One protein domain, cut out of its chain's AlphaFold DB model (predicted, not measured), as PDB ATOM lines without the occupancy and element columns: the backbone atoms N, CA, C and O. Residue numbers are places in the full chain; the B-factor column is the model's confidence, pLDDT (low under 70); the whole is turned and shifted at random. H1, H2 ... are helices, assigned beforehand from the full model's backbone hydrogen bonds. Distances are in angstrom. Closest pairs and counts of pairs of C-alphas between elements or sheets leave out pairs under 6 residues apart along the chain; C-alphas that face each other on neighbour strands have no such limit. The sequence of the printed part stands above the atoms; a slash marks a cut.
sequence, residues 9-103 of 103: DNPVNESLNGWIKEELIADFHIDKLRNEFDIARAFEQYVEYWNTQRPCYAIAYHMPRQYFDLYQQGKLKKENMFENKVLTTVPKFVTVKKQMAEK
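What this domain is: This is residues 9 to 103 of the 103 residues of the protein "Integrase-like protein" of Prevotella colorans (UniProt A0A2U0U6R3). An open, stretched-out chain of helices: H2 and H3 meet at a corner, where the last residues of H2 come to the start of H3, and the long helix H1 slants away from H2, with residues 9 to 19 sticking out. Beyond H3 a long tail, residues 77 to 103, sticks out from the body and ends with the lone helix H4. The printed part has 95 residues, with four named helices in the order H1, H2, H3, H4 and no named strand, and its class is all helix. The whole is extended, with a radius of gyration of the C-alphas of 21.0 A, and its C-alphas span 66 by 34 by 22 A.

Where its parts are: H1, the longest helix by residues, runs from Asp 9, whose C-alpha is at (33.622, 46.330, 30.892), to Ala 26, 25.7 A from first to last C-alpha. H2 covers residues 36 to 52 and is 24.3 A long, with C-alpha 36 at (59.797, 54.918, 48.045). H3 covers residues 64 to 72 and H4 residues 92 to 101, where C-alpha 101 is at (27.552, 28.111, 4.179).

How they stand to each other: H1 and H2 only just touch, with 3 pairs of C-alphas within 8 A. H1 takes part with residue 24 alone and H2 with residues 42 to 46 alone; the closest C-alphas, those of Leu 24 and Tyr 46, are 7.3 A apart. The two helices run opposite ways at a steep tilt of 60 degrees. H2 touches H3 with residues 50 to 52 alone, and the closest C-alphas, those of Asn 51 and Pro 64, are 5.0 A apart. H2 and H3 run the same way at a steep tilt of 57 degrees. H1 and H3 are apart. H4 touches no helix and is apart from H1, H2 and H3. In H1, H2, H3 and H4 every backbone O i to N i+4 pair is within hydrogen-bond range.

The domain as a whole: The two C-alphas farthest apart, those of Arg 34 and Lys 103, are 67.2 A from each other. Without the stretches that stand free, residues 9 to 19 and 77 to 103, the body has 57 residues and spans 44 by 20 by 12 A. The link from H1 to H2 is short, with 9 residues, while those from H2 to H3, 11 residues, and from H3 to H4, 19 residues, are long. The printed part has no cut and ends at residue 103, the chain's last residue. The mean pLDDT of the printed part is 88.9, and residues 80 to 82 and residue 103 are under 70.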
ATOM      1  N   ASP A   9      32.639  46.558  29.824       73.75
ATOM      2  CA  ASP A   9      33.622  46.330  30.892       73.75
ATOM      3  C   ASP A   9      34.689  47.435  30.917       73.75
ATOM      4  O   ASP A   9      35.252  47.748  31.962       73.75
ATOM      5  N   ASN A  10      34.949  48.074  29.771       77.44
ATOM      6  CA  ASN A  10      35.936  49.145  29.666       77.44
ATOM      7  C   ASN A  10      35.603  50.384  30.521       77.44
ATOM      8  O   ASN A  10      36.450  50.761  31.330       77.44
ATOM      9  N   PRO A  11      34.404  50.994  30.414       83.06
ATOM     10  CA  PRO A  11      34.065  52.150  31.246       83.06
ATOM     11  C   PRO A  11      34.018  51.808  32.742       83.06
ATOM     12  O   PRO A  11      34.374  52.642  33.571       83.06
ATOM     13  N   VAL A  12      33.631  50.577  33.105       82.06
ATOM     14  CA  VAL A  12      33.641  50.119  34.507       82.06
ATOM     15  C   VAL A  12      35.070  50.059  35.049       82.06
ATOM     16  O   VAL A  12      35.338  50.595  36.121       82.06
ATOM     17  N   ASN A  13      36.002  49.473  34.293       85.88
ATOM     18  CA  ASN A  13      37.408  49.385  34.692       85.88
ATOM     19  C   ASN A  13      38.075  50.767  34.774       85.88
ATOM     20  O   ASN A  13      38.852  51.026  35.689       85.88
ATOM     21  N   GLU A  14      37.764  51.664  33.837       89.62
ATOM     22  CA  GLU A  14      38.260  53.046  33.859       89.62
ATOM     23  C   GLU A  14      37.744  53.811  35.081       89.62
ATOM     24  O   GLU A  14      38.533  54.462  35.765       89.62
ATOM     25  N   SER A  15      36.457  53.663  35.414       90.31
ATOM     26  CA  SER A  15      35.869  54.276  36.612       90.31
ATOM     27  C   SER A  15      36.514  53.744  37.892       90.31
ATOM     28  O   SER A  15      36.871  54.521  38.774       90.31
ATOM     29  N   LEU A  16      36.722  52.425  37.977       89.50
ATOM     30  CA  LEU A  16      37.355  51.788  39.131       89.50
ATOM     31  C   LEU A  16      38.785  52.302  39.342       89.50
ATOM     32  O   LEU A  16      39.142  52.671  40.457       89.50
ATOM     33  N   ASN A  17      39.581  52.392  38.274       91.19
ATOM     34  CA  ASN A  17      40.930  52.957  38.345       91.19
ATOM     35  C   ASN A  17      40.918  54.442  38.741       91.19
ATOM     36  O   ASN A  17      41.802  54.882  39.474       91.19
ATOM     37  N   GLY A  18      39.922  55.203  38.274       95.38
ATOM     38  CA  GLY A  18      39.708  56.591  38.676       95.38
ATOM     39  C   GLY A  18      39.488  56.722  40.181       95.38
ATOM     40  O   GLY A  18      40.223  57.455  40.837       95.38
ATOM     41  N   TRP A  19      38.560  55.941  40.740       93.56
ATOM     42  CA  TRP A  19      38.280  55.942  42.179       93.56
ATOM     43  C   TRP A  19      39.474  55.513  43.023       93.56
ATOM     44  O   TRP A  19      39.778  56.180  44.003       93.56
ATOM     45  N   ILE A  20      40.191  54.455  42.626       95.19
ATOM     46  CA  ILE A  20      41.409  54.023  43.333       95.19
ATOM     47  C   ILE A  20      42.415  55.179  43.411       95.19
ATOM     48  O   ILE A  20      43.006  55.437  44.457       95.19
ATOM     49  N   LYS A  21      42.610  55.896  42.298       95.81
ATOM     50  CA  LYS A  21      43.526  57.036  42.250       95.81
ATOM     51  C   LYS A  21      43.053  58.188  43.140       95.81
ATOM     52  O   LYS A  21      43.881  58.791  43.814       95.81
ATOM     53  N   GLU A  22      41.762  58.505  43.120       97.00
ATOM     54  CA  GLU A  22      41.187  59.560  43.960       97.00
ATOM     55  C   GLU A  22      41.327  59.236  45.451       97.00
ATOM     56  O   GLU A  22      41.830  60.078  46.189       97.00
ATOM     57  N   GLU A  23      40.986  58.017  45.879       95.38
ATOM     58  CA  GLU A  23      41.123  57.565  47.275       95.38
ATOM     59  C   GLU A  23      42.590  57.605  47.738       95.38
ATOM     60  O   GLU A  23      42.901  58.130  48.808       95.38
ATOM     61  N   LEU A  24      43.533  57.143  46.907       97.00
ATOM     62  CA  LEU A  24      44.966  57.193  47.233       97.00
ATOM     63  C   LEU A  24      45.499  58.624  47.435       97.00
ATOM     64  O   LEU A  24      46.432  58.832  48.213       97.00
ATOM     65  N   ILE A  25      44.930  59.614  46.746       97.00
ATOM     66  CA  ILE A  25      45.310  61.027  46.892       97.00
ATOM     67  C   ILE A  25      44.587  61.657  48.092       97.00
ATOM     68  O   ILE A  25      45.209  62.320  48.927       97.00
ATOM     69  N   ALA A  26      43.272  61.462  48.190       96.75
ATOM     70  CA  ALA A  26      42.436  62.123  49.183       96.75
ATOM     71  C   ALA A  26      42.659  61.574  50.597       96.75
ATOM     72  O   ALA A  26      42.823  62.370  51.518       96.75
ATOM     73  N   ASP A  27      42.729  60.250  50.750       96.06
ATOM     74  CA  ASP A  27      42.744  59.589  52.059       96.06
ATOM     75  C   ASP A  27      44.153  59.146  52.468       96.06
ATOM     76  O   ASP A  27      44.538  59.260  53.631       96.06
ATOM     77  N   PHE A  28      44.953  58.675  51.506       95.56
ATOM     78  CA  PHE A  28      46.311  58.169  51.761       95.56
ATOM     79  C   PHE A  28      47.409  59.192  51.440       95.56
ATOM     80  O   PHE A  28      48.578  58.950  51.741       95.56
ATOM     81  N   HIS A  29      47.044  60.346  50.864       96.50
ATOM     82  CA  HIS A  29      47.940  61.471  50.578       96.50
ATOM     83  C   HIS A  29      49.232  61.077  49.855       96.50
ATOM     84  O   HIS A  29      50.308  61.629  50.117       96.50
ATOM     85  N   ILE A  30      49.133  60.114  48.935       96.31
ATOM     86  CA  ILE A  30      50.295  59.551  48.243       96.31
ATOM     87  C   ILE A  30      51.076  60.610  47.448       96.31
ATOM     88  O   ILE A  30      52.287  60.506  47.279       96.31
ATOM     89  N   ASP A  31      50.396  61.675  47.018       95.44
ATOM     90  CA  ASP A  31      50.943  62.838  46.313       95.44
ATOM     91  C   ASP A  31      51.869  63.709  47.183       95.44
ATOM     92  O   ASP A  31      52.697  64.468  46.666       95.44
ATOM     93  N   LYS A  32      51.772  63.595  48.511       96.62
ATOM     94  CA  LYS A  32      52.618  64.322  49.472       96.62
ATOM     95  C   LYS A  32      53.849  63.527  49.899       96.62
ATOM     96  O   LYS A  32      54.796  64.119  50.415       96.62
ATOM     97  N   LEU A  33      53.868  62.220  49.649       96.38
ATOM     98  CA  LEU A  33      54.992  61.348  49.983       96.38
ATOM     99  C   LEU A  33      56.172  61.602  49.033       96.38
ATOM    100  O   LEU A  33      56.000  62.041  47.891       96.38
ATOM    101  N   ARG A  34      57.399  61.418  49.528       95.69
ATOM    102  CA  ARG A  34      58.634  61.791  48.802       95.69
ATOM    103  C   ARG A  34      59.670  60.681  48.712       95.69
ATOM    104  O   ARG A  34      60.629  60.826  47.964       95.69
ATOM    105  N   ASN A  35      59.488  59.595  49.456       96.06
ATOM    106  CA  ASN A  35      60.375  58.443  49.418       96.06
ATOM    107  C   ASN A  35      59.596  57.174  49.057       96.06
ATOM    108  O   ASN A  35      58.390  57.077  49.274       96.06
ATOM    109  N   GLU A  36      60.317  56.214  48.484       96.00
ATOM    110  CA  GLU A  36      59.797  54.918  48.045       96.00
ATOM    111  C   GLU A  36      59.129  54.133  49.175       96.00
ATOM    112  O   GLU A  36      58.064  53.557  48.973       96.00
ATOM    113  N   PHE A  37      59.743  54.127  50.358       97.25
ATOM    114  CA  PHE A  37      59.281  53.331  51.489       97.25
ATOM    115  C   PHE A  37      57.881  53.752  51.950       97.25
ATOM    116  O   PHE A  37      56.993  52.914  52.096       97.25
ATOM    117  N   ASP A  38      57.654  55.054  52.119       97.00
ATOM    118  CA  ASP A  38      56.357  55.587  52.527       97.00
ATOM    119  C   ASP A  38      55.301  55.374  51.439       97.00
ATOM    120  O   ASP A  38      54.153  55.062  51.750       97.00
ATOM    121  N   ILE A  39      55.684  55.489  50.163       96.62
ATOM    122  CA  ILE A  39      54.791  55.201  49.033       96.62
ATOM    123  C   ILE A  39      54.363  53.729  49.056       96.62
ATOM    124  O   ILE A  39      53.170  53.440  48.969       96.62
ATOM    125  N   ALA A  40      55.310  52.800  49.205       97.12
ATOM    126  CA  ALA A  40      55.018  51.371  49.300       97.12
ATOM    127  C   ALA A  40      54.089  51.076  50.486       97.12
ATOM    128  O   ALA A  40      53.073  50.400  50.329       97.12
ATOM    129  N   ARG A  41      54.371  51.676  51.647       97.44
ATOM    130  CA  ARG A  41      53.537  51.547  52.843       97.44
ATOM    131  C   ARG A  41      52.117  52.081  52.632       97.44
ATOM    132  O   ARG A  41      51.167  51.449  53.085       97.44
ATOM    133  N   ALA A  42      51.947  53.210  51.945       97.25
ATOM    134  CA  ALA A  42      50.624  53.748  51.627       97.25
ATOM    135  C   ALA A  42      49.820  52.783  50.741       97.25
ATOM    136  O   ALA A  42      48.634  52.563  50.989       97.25
ATOM    137  N   PHE A  43      50.466  52.140  49.761       96.94
ATOM    138  CA  PHE A  43      49.831  51.091  48.960       96.94
ATOM    139  C   PHE A  43      49.457  49.861  49.789       96.94
ATOM    140  O   PHE A  43      48.353  49.348  49.628       96.94
ATOM    141  N   GLU A  44      50.327  49.395  50.686       97.56
ATOM    142  CA  GLU A  44      50.014  48.272  51.581       97.56
ATOM    143  C   GLU A  44      48.794  48.574  52.459       97.56
ATOM    144  O   GLU A  44      47.871  47.764  52.546       97.56
ATOM    145  N   GLN A  45      48.750  49.770  53.054       97.56
ATOM    146  CA  GLN A  45      47.615  50.216  53.863       97.56
ATOM    147  C   GLN A  45      46.329  50.313  53.039       97.56
ATOM    148  O   GLN A  45      45.268  49.901  53.507       97.56
ATOM    149  N   TYR A  46      46.421  50.819  51.810       97.38
ATOM    150  CA  TYR A  46      45.287  50.896  50.899       97.38
ATOM    151  C   TYR A  46      44.758  49.510  50.510       97.38
ATOM    152  O   TYR A  46      43.551  49.276  50.537       97.38
ATOM    153  N   VAL A  47      45.648  48.567  50.183       96.44
ATOM    154  CA  VAL A  47      45.275  47.187  49.837       96.44
ATOM    155  C   VAL A  47      44.608  46.489  51.019       96.44
ATOM    156  O   VAL A  47      43.616  45.782  50.829       96.44
ATOM    157  N   GLU A  48      45.117  46.694  52.233       97.12
ATOM    158  CA  GLU A  48      44.498  46.168  53.448       97.12
ATOM    159  C   GLU A  48      43.090  46.752  53.630       97.12
ATOM    160  O   GLU A  48      42.116  46.000  53.659       97.12
ATOM    161  N   TYR A  49      42.957  48.084  53.625       96.38
ATOM    162  CA  TYR A  49      41.668  48.781  53.711       96.38
ATOM    163  C   TYR A  49      40.656  48.280  52.668       96.38
ATOM    164  O   TYR A  49      39.527  47.910  53.005       96.38
ATOM    165  N   TRP A  50      41.069  48.205  51.401       95.12
ATOM    166  CA  TRP A  50      40.212  47.764  50.307       95.12
ATOM    167  C   TRP A  50      39.660  46.359  50.542       95.12
ATOM    168  O   TRP A  50      38.484  46.096  50.295       95.12
ATOM    169  N   ASN A  51      40.503  45.443  51.015       95.31
ATOM    170  CA  ASN A  51      40.128  44.044  51.164       95.31
ATOM    171  C   ASN A  51      39.333  43.763  52.440       95.31
ATOM    172  O   ASN A  51      38.479  42.867  52.425       95.31
ATOM    173  N   THR A  52      39.620  44.481  53.528       96.25
ATOM    174  CA  THR A  52      39.139  44.130  54.874       96.25
ATOM    175  C   THR A  52      38.221  45.154  55.515       96.25
ATOM    176  O   THR A  52      37.708  44.869  56.592       96.25
ATOM    177  N   GLN A  53      37.981  46.306  54.882       94.62
ATOM    178  CA  GLN A  53      37.126  47.357  55.448       94.62
ATOM    179  C   GLN A  53      36.082  47.894  54.464       94.62
ATOM    180  O   GLN A  53      35.069  48.432  54.904       94.62
ATOM    181  N   ARG A  54      36.280  47.742  53.147       92.62
ATOM    182  CA  ARG A  54      35.366  48.283  52.127       92.62
ATOM    183  C   ARG A  54      34.196  47.330  51.828       92.62
ATOM    184  O   ARG A  54      34.410  46.310  51.171       92.62
ATOM    185  N   PRO A  55      32.948  47.638  52.222       93.62
ATOM    186  CA  PRO A  55      31.791  46.853  51.803       93.62
ATOM    187  C   PRO A  55      31.467  47.130  50.330       93.62
ATOM    188  O   PRO A  55      31.437  48.280  49.893       93.62
ATOM    189  N   CYS A  56      31.188  46.085  49.551       90.75
ATOM    190  CA  CYS A  56      30.877  46.236  48.131       90.75
ATOM    191  C   CYS A  56      29.445  45.790  47.814       90.75
ATOM    192  O   CYS A  56      29.060  44.641  48.028       90.75
ATOM    193  N   TYR A  57      28.654  46.707  47.252       89.56
ATOM    194  CA  TYR A  57      27.250  46.467  46.906       89.56
ATOM    195  C   TYR A  57      27.061  45.265  45.969       89.56
ATOM    196  O   TYR A  57      26.179  44.438  46.186       89.56
ATOM    197  N   ALA A  58      27.928  45.130  44.959       87.19
ATOM    198  CA  ALA A  58      27.839  44.068  43.955       87.19
ATOM    199  C   ALA A  58      27.983  42.651  44.543       87.19
ATOM    200  O   ALA A  58      27.552  41.683  43.925       87.19
ATOM    201  N   ILE A  59      28.564  42.537  45.740       90.31
ATOM    202  CA  ILE A  59      28.747  41.285  46.479       90.31
ATOM    203  C   ILE A  59      27.962  41.296  47.794       90.31
ATOM    204  O   ILE A  59      28.444  40.821  48.818       90.31
ATOM    205  N   ALA A  60      26.746  41.849  47.771       91.25
ATOM    206  CA  ALA A  60      25.826  41.877  48.911       91.25
ATOM    207  C   ALA A  60      26.418  42.535  50.173       91.25
ATOM    208  O   ALA A  60      26.192  42.077  51.289       91.25
ATOM    209  N   TYR A  61      27.185  43.614  49.987       93.94
ATOM    210  CA  TYR A  61      27.875  44.358  51.049       93.94
ATOM    211  C   TYR A  61      28.932  43.562  51.824       93.94
ATOM    212  O   TYR A  61      29.445  44.046  52.832       93.94
ATOM    213  N   HIS A  62      29.329  42.385  51.337       94.31
ATOM    214  CA  HIS A  62      30.518  41.722  51.849       94.31
ATOM    215  C   HIS A  62      31.772  42.541  51.540       94.31
ATOM    216  O   HIS A  62      31.862  43.237  50.524       94.31
ATOM    217  N   MET A  63      32.762  42.418  52.418       96.19
ATOM    218  CA  MET A  63      34.113  42.887  52.136       96.19
ATOM    219  C   MET A  63      34.785  41.902  51.167       96.19
ATOM    220  O   MET A  63      34.514  40.698  51.258       96.19
ATOM    221  N   PRO A  64      35.664  42.352  50.251       95.12
ATOM    222  CA  PRO A  64      36.277  41.478  49.251       95.12
ATOM    223  C   PRO A  64      36.913  40.222  49.852       95.12
ATOM    224  O   PRO A  64      36.718  39.120  49.332       95.12
ATOM    225  N   ARG A  65      37.594  40.363  50.996       96.31
ATOM    226  CA  ARG A  65      38.185  39.228  51.710       96.31
ATOM    227  C   ARG A  65      37.134  38.228  52.193       96.31
ATOM    228  O   ARG A  65      37.282  37.035  51.960       96.31
ATOM    229  N   GLN A  66      36.048  38.709  52.797       95.56
ATOM    230  CA  GLN A  66      34.958  37.849  53.273       95.56
ATOM    231  C   GLN A  66      34.304  37.083  52.125       95.56
ATOM    232  O   GLN A  66      34.019  35.896  52.249       95.56
ATOM    233  N   TYR A  67      34.077  37.752  50.993       94.88
ATOM    234  CA  TYR A  67      33.505  37.114  49.815       94.88
ATOM    235  C   TYR A  67      34.423  36.020  49.261       94.88
ATOM    236  O   TYR A  67      33.958  34.930  48.930       94.88
ATOM    237  N   PHE A  68      35.735  36.268  49.220       93.75
ATOM    238  CA  PHE A  68      36.711  35.247  48.850       93.75
ATOM    239  C   PHE A  68      36.681  34.049  49.808       93.75
ATOM    240  O   PHE A  68      36.646  32.907  49.356       93.75
ATOM    241  N   ASP A  69      36.613  34.284  51.118       95.44
ATOM    242  CA  ASP A  69      36.538  33.201  52.102       95.44
ATOM    243  C   ASP A  69      35.247  32.373  51.933       95.44
ATOM    244  O   ASP A  69      35.285  31.141  51.969       95.44
ATOM    245  N   LEU A  70      34.104  33.021  51.669       94.88
ATOM    246  CA  LEU A  70      32.837  32.345  51.356       94.88
ATOM    247  C   LEU A  70      32.920  31.525  50.059       94.88
ATOM    248  O   LEU A  70      32.362  30.426  49.996       94.88
ATOM    249  N   TYR A  71      33.623  32.035  49.043       91.81
ATOM    250  CA  TYR A  71      33.884  31.312  47.798       91.81
ATOM    251  C   TYR A  71      34.679  30.031  48.061       91.81
ATOM    252  O   TYR A  71      34.270  28.956  47.625       91.81
ATOM    253  N   GLN A  72      35.779  30.130  48.815       92.81
ATOM    254  CA  GLN A  72      36.630  28.985  49.157       92.81
ATOM    255  C   GLN A  72      35.880  27.933  49.980       92.81
ATOM    256  O   GLN A  72      36.068  26.736  49.791       92.81
ATOM    257  N   GLN A  73      34.978  28.375  50.857       95.00
ATOM    258  CA  GLN A  73      34.115  27.496  51.648       95.00
ATOM    259  C   GLN A  73      32.974  26.859  50.834       95.00
ATOM    260  O   GLN A  73      32.194  26.091  51.392       95.00
ATOM    261  N   GLY A  74      32.826  27.193  49.546       92.06
ATOM    262  CA  GLY A  74      31.743  26.689  48.698       92.06
ATOM    263  C   GLY A  74      30.355  27.210  49.088       92.06
ATOM    264  O   GLY A  74      29.348  26.639  48.678       92.06
ATOM    265  N   LYS A  75      30.287  28.284  49.882       91.50
ATOM    266  CA  LYS A  75      29.028  28.882  50.362       91.50
ATOM    267  C   LYS A  75      28.401  29.845  49.357       91.50
ATOM    268  O   LYS A  75      27.259  30.256  49.534       91.50
ATOM    269  N   LEU A  76      29.141  30.213  48.313       89.12
ATOM    270  CA  LEU A  76      28.640  31.034  47.220       89.12
ATOM    271  C   LEU A  76      28.130  30.167  46.076       89.12
ATOM    272  O   LEU A  76      28.729  29.151  45.721       89.12
ATOM    273  N   LYS A  77      27.041  30.613  45.449       82.69
ATOM    274  CA  LYS A  77      26.526  29.997  44.230       82.69
ATOM    275  C   LYS A  77      27.570  30.143  43.120       82.69
ATOM    276  O   LYS A  77      27.871  31.251  42.686       82.69
ATOM    277  N   LYS A  78      28.110  29.021  42.649       75.44
ATOM    278  CA  LYS A  78      29.015  29.000  41.499       75.44
ATOM    279  C   LYS A  78      28.190  29.156  40.224       75.44
ATOM    280  O   LYS A  78      27.372  28.300  39.896       75.44
ATOM    281  N   GLU A  79      28.366  30.270  39.523       73.19
ATOM    282  CA  GLU A  79      27.808  30.427  38.183       73.19
ATOM    283  C   GLU A  79      28.814  29.891  37.165       73.19
ATOM    284  O   GLU A  79      29.928  30.402  37.041       73.19
ATOM    285  N   ASN A  80      28.425  28.856  36.420       67.44
ATOM    286  CA  ASN A  80      29.287  28.159  35.462       67.44
ATOM    287  C   ASN A  80      29.436  28.953  34.148       67.44
ATOM    288  O   ASN A  80      29.223  28.444  33.050       67.44
ATOM    289  N   MET A  81      29.801  30.233  34.258       65.56
ATOM    290  CA  MET A  81      29.932  31.186  33.146       65.56
ATOM    291  C   MET A  81      31.050  30.814  32.159       65.56
ATOM    292  O   MET A  81      31.062  31.289  31.017       65.56
ATOM    293  N   PHE A  82      32.002  29.984  32.597       67.88
ATOM    294  CA  PHE A  82      33.201  29.628  31.834       67.88
ATOM    295  C   PHE A  82      33.418  28.124  31.664       67.88
ATOM    296  O   PHE A  82      34.142  27.752  30.751       67.88
ATOM    297  N   GLU A  83      32.779  27.262  32.464       70.94
ATOM    298  CA  GLU A  83      32.997  25.804  32.389       70.94
ATOM    299  C   GLU A  83      32.652  25.233  31.006       70.94
ATOM    300  O   GLU A  83      33.353  24.368  30.497       70.94
ATOM    301  N   ASN A  84      31.628  25.790  30.354       71.00
ATOM    302  CA  ASN A  84      31.199  25.369  29.018       71.00
ATOM    303  C   ASN A  84      31.833  26.189  27.879       71.00
ATOM    304  O   ASN A  84      31.458  26.023  26.715       71.00
ATOM    305  N   LYS A  85      32.749  27.124  28.174       73.00
ATOM    306  CA  LYS A  85      33.394  27.926  27.126       73.00
ATOM    307  C   LYS A  85      34.575  27.167  26.537       73.00
ATOM    308  O   LYS A  85      35.633  27.069  27.145       73.00
ATOM    309  N   VAL A  86      34.409  26.709  25.300       76.06
ATOM    310  CA  VAL A  86      35.519  26.204  24.485       76.06
ATOM    311  C   VAL A  86      36.377  27.386  24.039       76.06
ATOM    312  O   VAL A  86      35.870  28.348  23.453       76.06
ATOM    313  N   LEU A  87      37.674  27.329  24.338       74.19
ATOM    314  CA  LEU A  87      38.635  28.318  23.863       74.19
ATOM    315  C   LEU A  87      38.851  28.099  22.360       74.19
ATOM    316  O   LEU A  87      39.427  27.093  21.952       74.19
ATOM    317  N   THR A  88      38.388  29.030  21.530       77.38
ATOM    318  CA  THR A  88      38.540  28.939  20.072       77.38
ATOM    319  C   THR A  88      39.430  30.069  19.582       77.38
ATOM    320  O   THR A  88      39.181  31.238  19.871       77.38
ATOM    321  N   THR A  89      40.459  29.734  18.806       80.06
ATOM    322  CA  THR A  89      41.326  30.718  18.133       80.06
ATOM    323  C   THR A  89      40.619  31.416  16.972       80.06
ATOM    324  O   THR A  89      40.968  32.531  16.594       80.06
ATOM    325  N   VAL A  90      39.598  30.766  16.411       80.25
ATOM    326  CA  VAL A  90      38.772  31.292  15.327       80.25
ATOM    327  C   VAL A  90      37.677  32.202  15.898       80.25
ATOM    328  O   VAL A  90      36.920  31.768  16.771       80.25
ATOM    329  N   PRO A  91      37.537  33.448  15.403       81.25
ATOM    330  CA  PRO A  91      36.500  34.360  15.865       81.25
ATOM    331  C   PRO A  91      35.091  33.807  15.637       81.25
ATOM    332  O   PRO A  91      34.779  33.283  14.568       81.25
ATOM    333  N   LYS A  92      34.200  34.027  16.610       76.94
ATOM    334  CA  LYS A  92      32.826  33.495  16.620       76.94
ATOM    335  C   LYS A  92      32.044  33.787  15.329       76.94
ATOM    336  O   LYS A  92      31.315  32.928  14.847       76.94
ATOM    337  N   PHE A  93      32.221  34.973  14.740       81.25
ATOM    338  CA  PHE A  93      31.535  35.362  13.501       81.25
ATOM    339  C   PHE A  93      32.008  34.571  12.269       81.25
ATOM    340  O   PHE A  93      31.220  34.351  11.353       81.25
ATOM    341  N   VAL A  94      33.269  34.124  12.243       83.75
ATOM    342  CA  VAL A  94      33.806  33.279  11.164       83.75
ATOM    343  C   VAL A  94      33.193  31.887  11.257       83.75
ATOM    344  O   VAL A  94      32.760  31.337  10.248       83.75
ATOM    345  N   THR A  95      33.090  31.345  12.472       79.94
ATOM    346  CA  THR A  95      32.454  30.047  12.731       79.94
ATOM    347  C   THR A  95      30.982  30.054  12.323       79.94
ATOM    348  O   THR A  95      30.544  29.152  11.617       79.94
ATOM    349  N   VAL A  96      30.239  31.105  12.691       82.62
ATOM    350  CA  VAL A  96      28.822  31.264  12.313       82.62
ATOM    351  C   VAL A  96      28.655  31.333  10.792       82.62
ATOM    352  O   VAL A  96      27.780  30.668  10.247       82.62
ATOM    353  N   LYS A  97      29.516  32.083  10.087       85.44
ATOM    354  CA  LYS A  97      29.465  32.165   8.618       85.44
ATOM    355  C   LYS A  97      29.753  30.826   7.934       85.44
ATOM    356  O   LYS A  97      29.065  30.501   6.976       85.44
ATOM    357  N   LYS A  98      30.728  30.046   8.420       84.06
ATOM    358  CA  LYS A  98      31.018  28.706   7.874       84.06
ATOM    359  C   LYS A  98      29.833  27.755   8.047       84.06
ATOM    360  O   LYS A  98      29.408  27.146   7.077       84.06
ATOM    361  N   GLN A  99      29.231  27.724   9.236       84.25
ATOM    362  CA  GLN A  99      28.055  26.889   9.517       84.25
ATOM    363  C   GLN A  99      26.829  27.255   8.668       84.25
ATOM    364  O   GLN A  99      26.017  26.389   8.362       84.25
ATOM    365  N   MET A 100      26.672  28.533   8.306       82.62
ATOM    366  CA  MET A 100      25.612  28.977   7.394       82.62
ATOM    367  C   MET A 100      25.890  28.624   5.931       82.62
ATOM    368  O   MET A 100      24.942  28.506   5.170       82.62
ATOM    369  N   ALA A 101      27.158  28.488   5.537       82.12
ATOM    370  CA  ALA A 101      27.552  28.111   4.179       82.12
ATOM    371  C   ALA A 101      27.559  26.588   3.951       82.12
ATOM    372  O   ALA A 101      27.516  26.143   2.810       82.12
ATOM    373  N   GLU A 102      27.645  25.801   5.026       77.25
ATOM    374  CA  GLU A 102      27.592  24.330   5.019       77.25
ATOM    375  C   GLU A 102      26.155  23.773   5.157       77.25
ATOM    376  O   GLU A 102      25.969  22.557   5.151       77.25
ATOM    377  N   LYS A 103      25.147  24.649   5.292       59.72
ATOM    378  CA  LYS A 103      23.710  24.330   5.271       59.72
ATOM    379  C   LYS A 103      23.105  24.636   3.909       59.72
ATOM    380  O   LYS A 103      22.191  23.878   3.522       59.72
TER     381      LYS A 103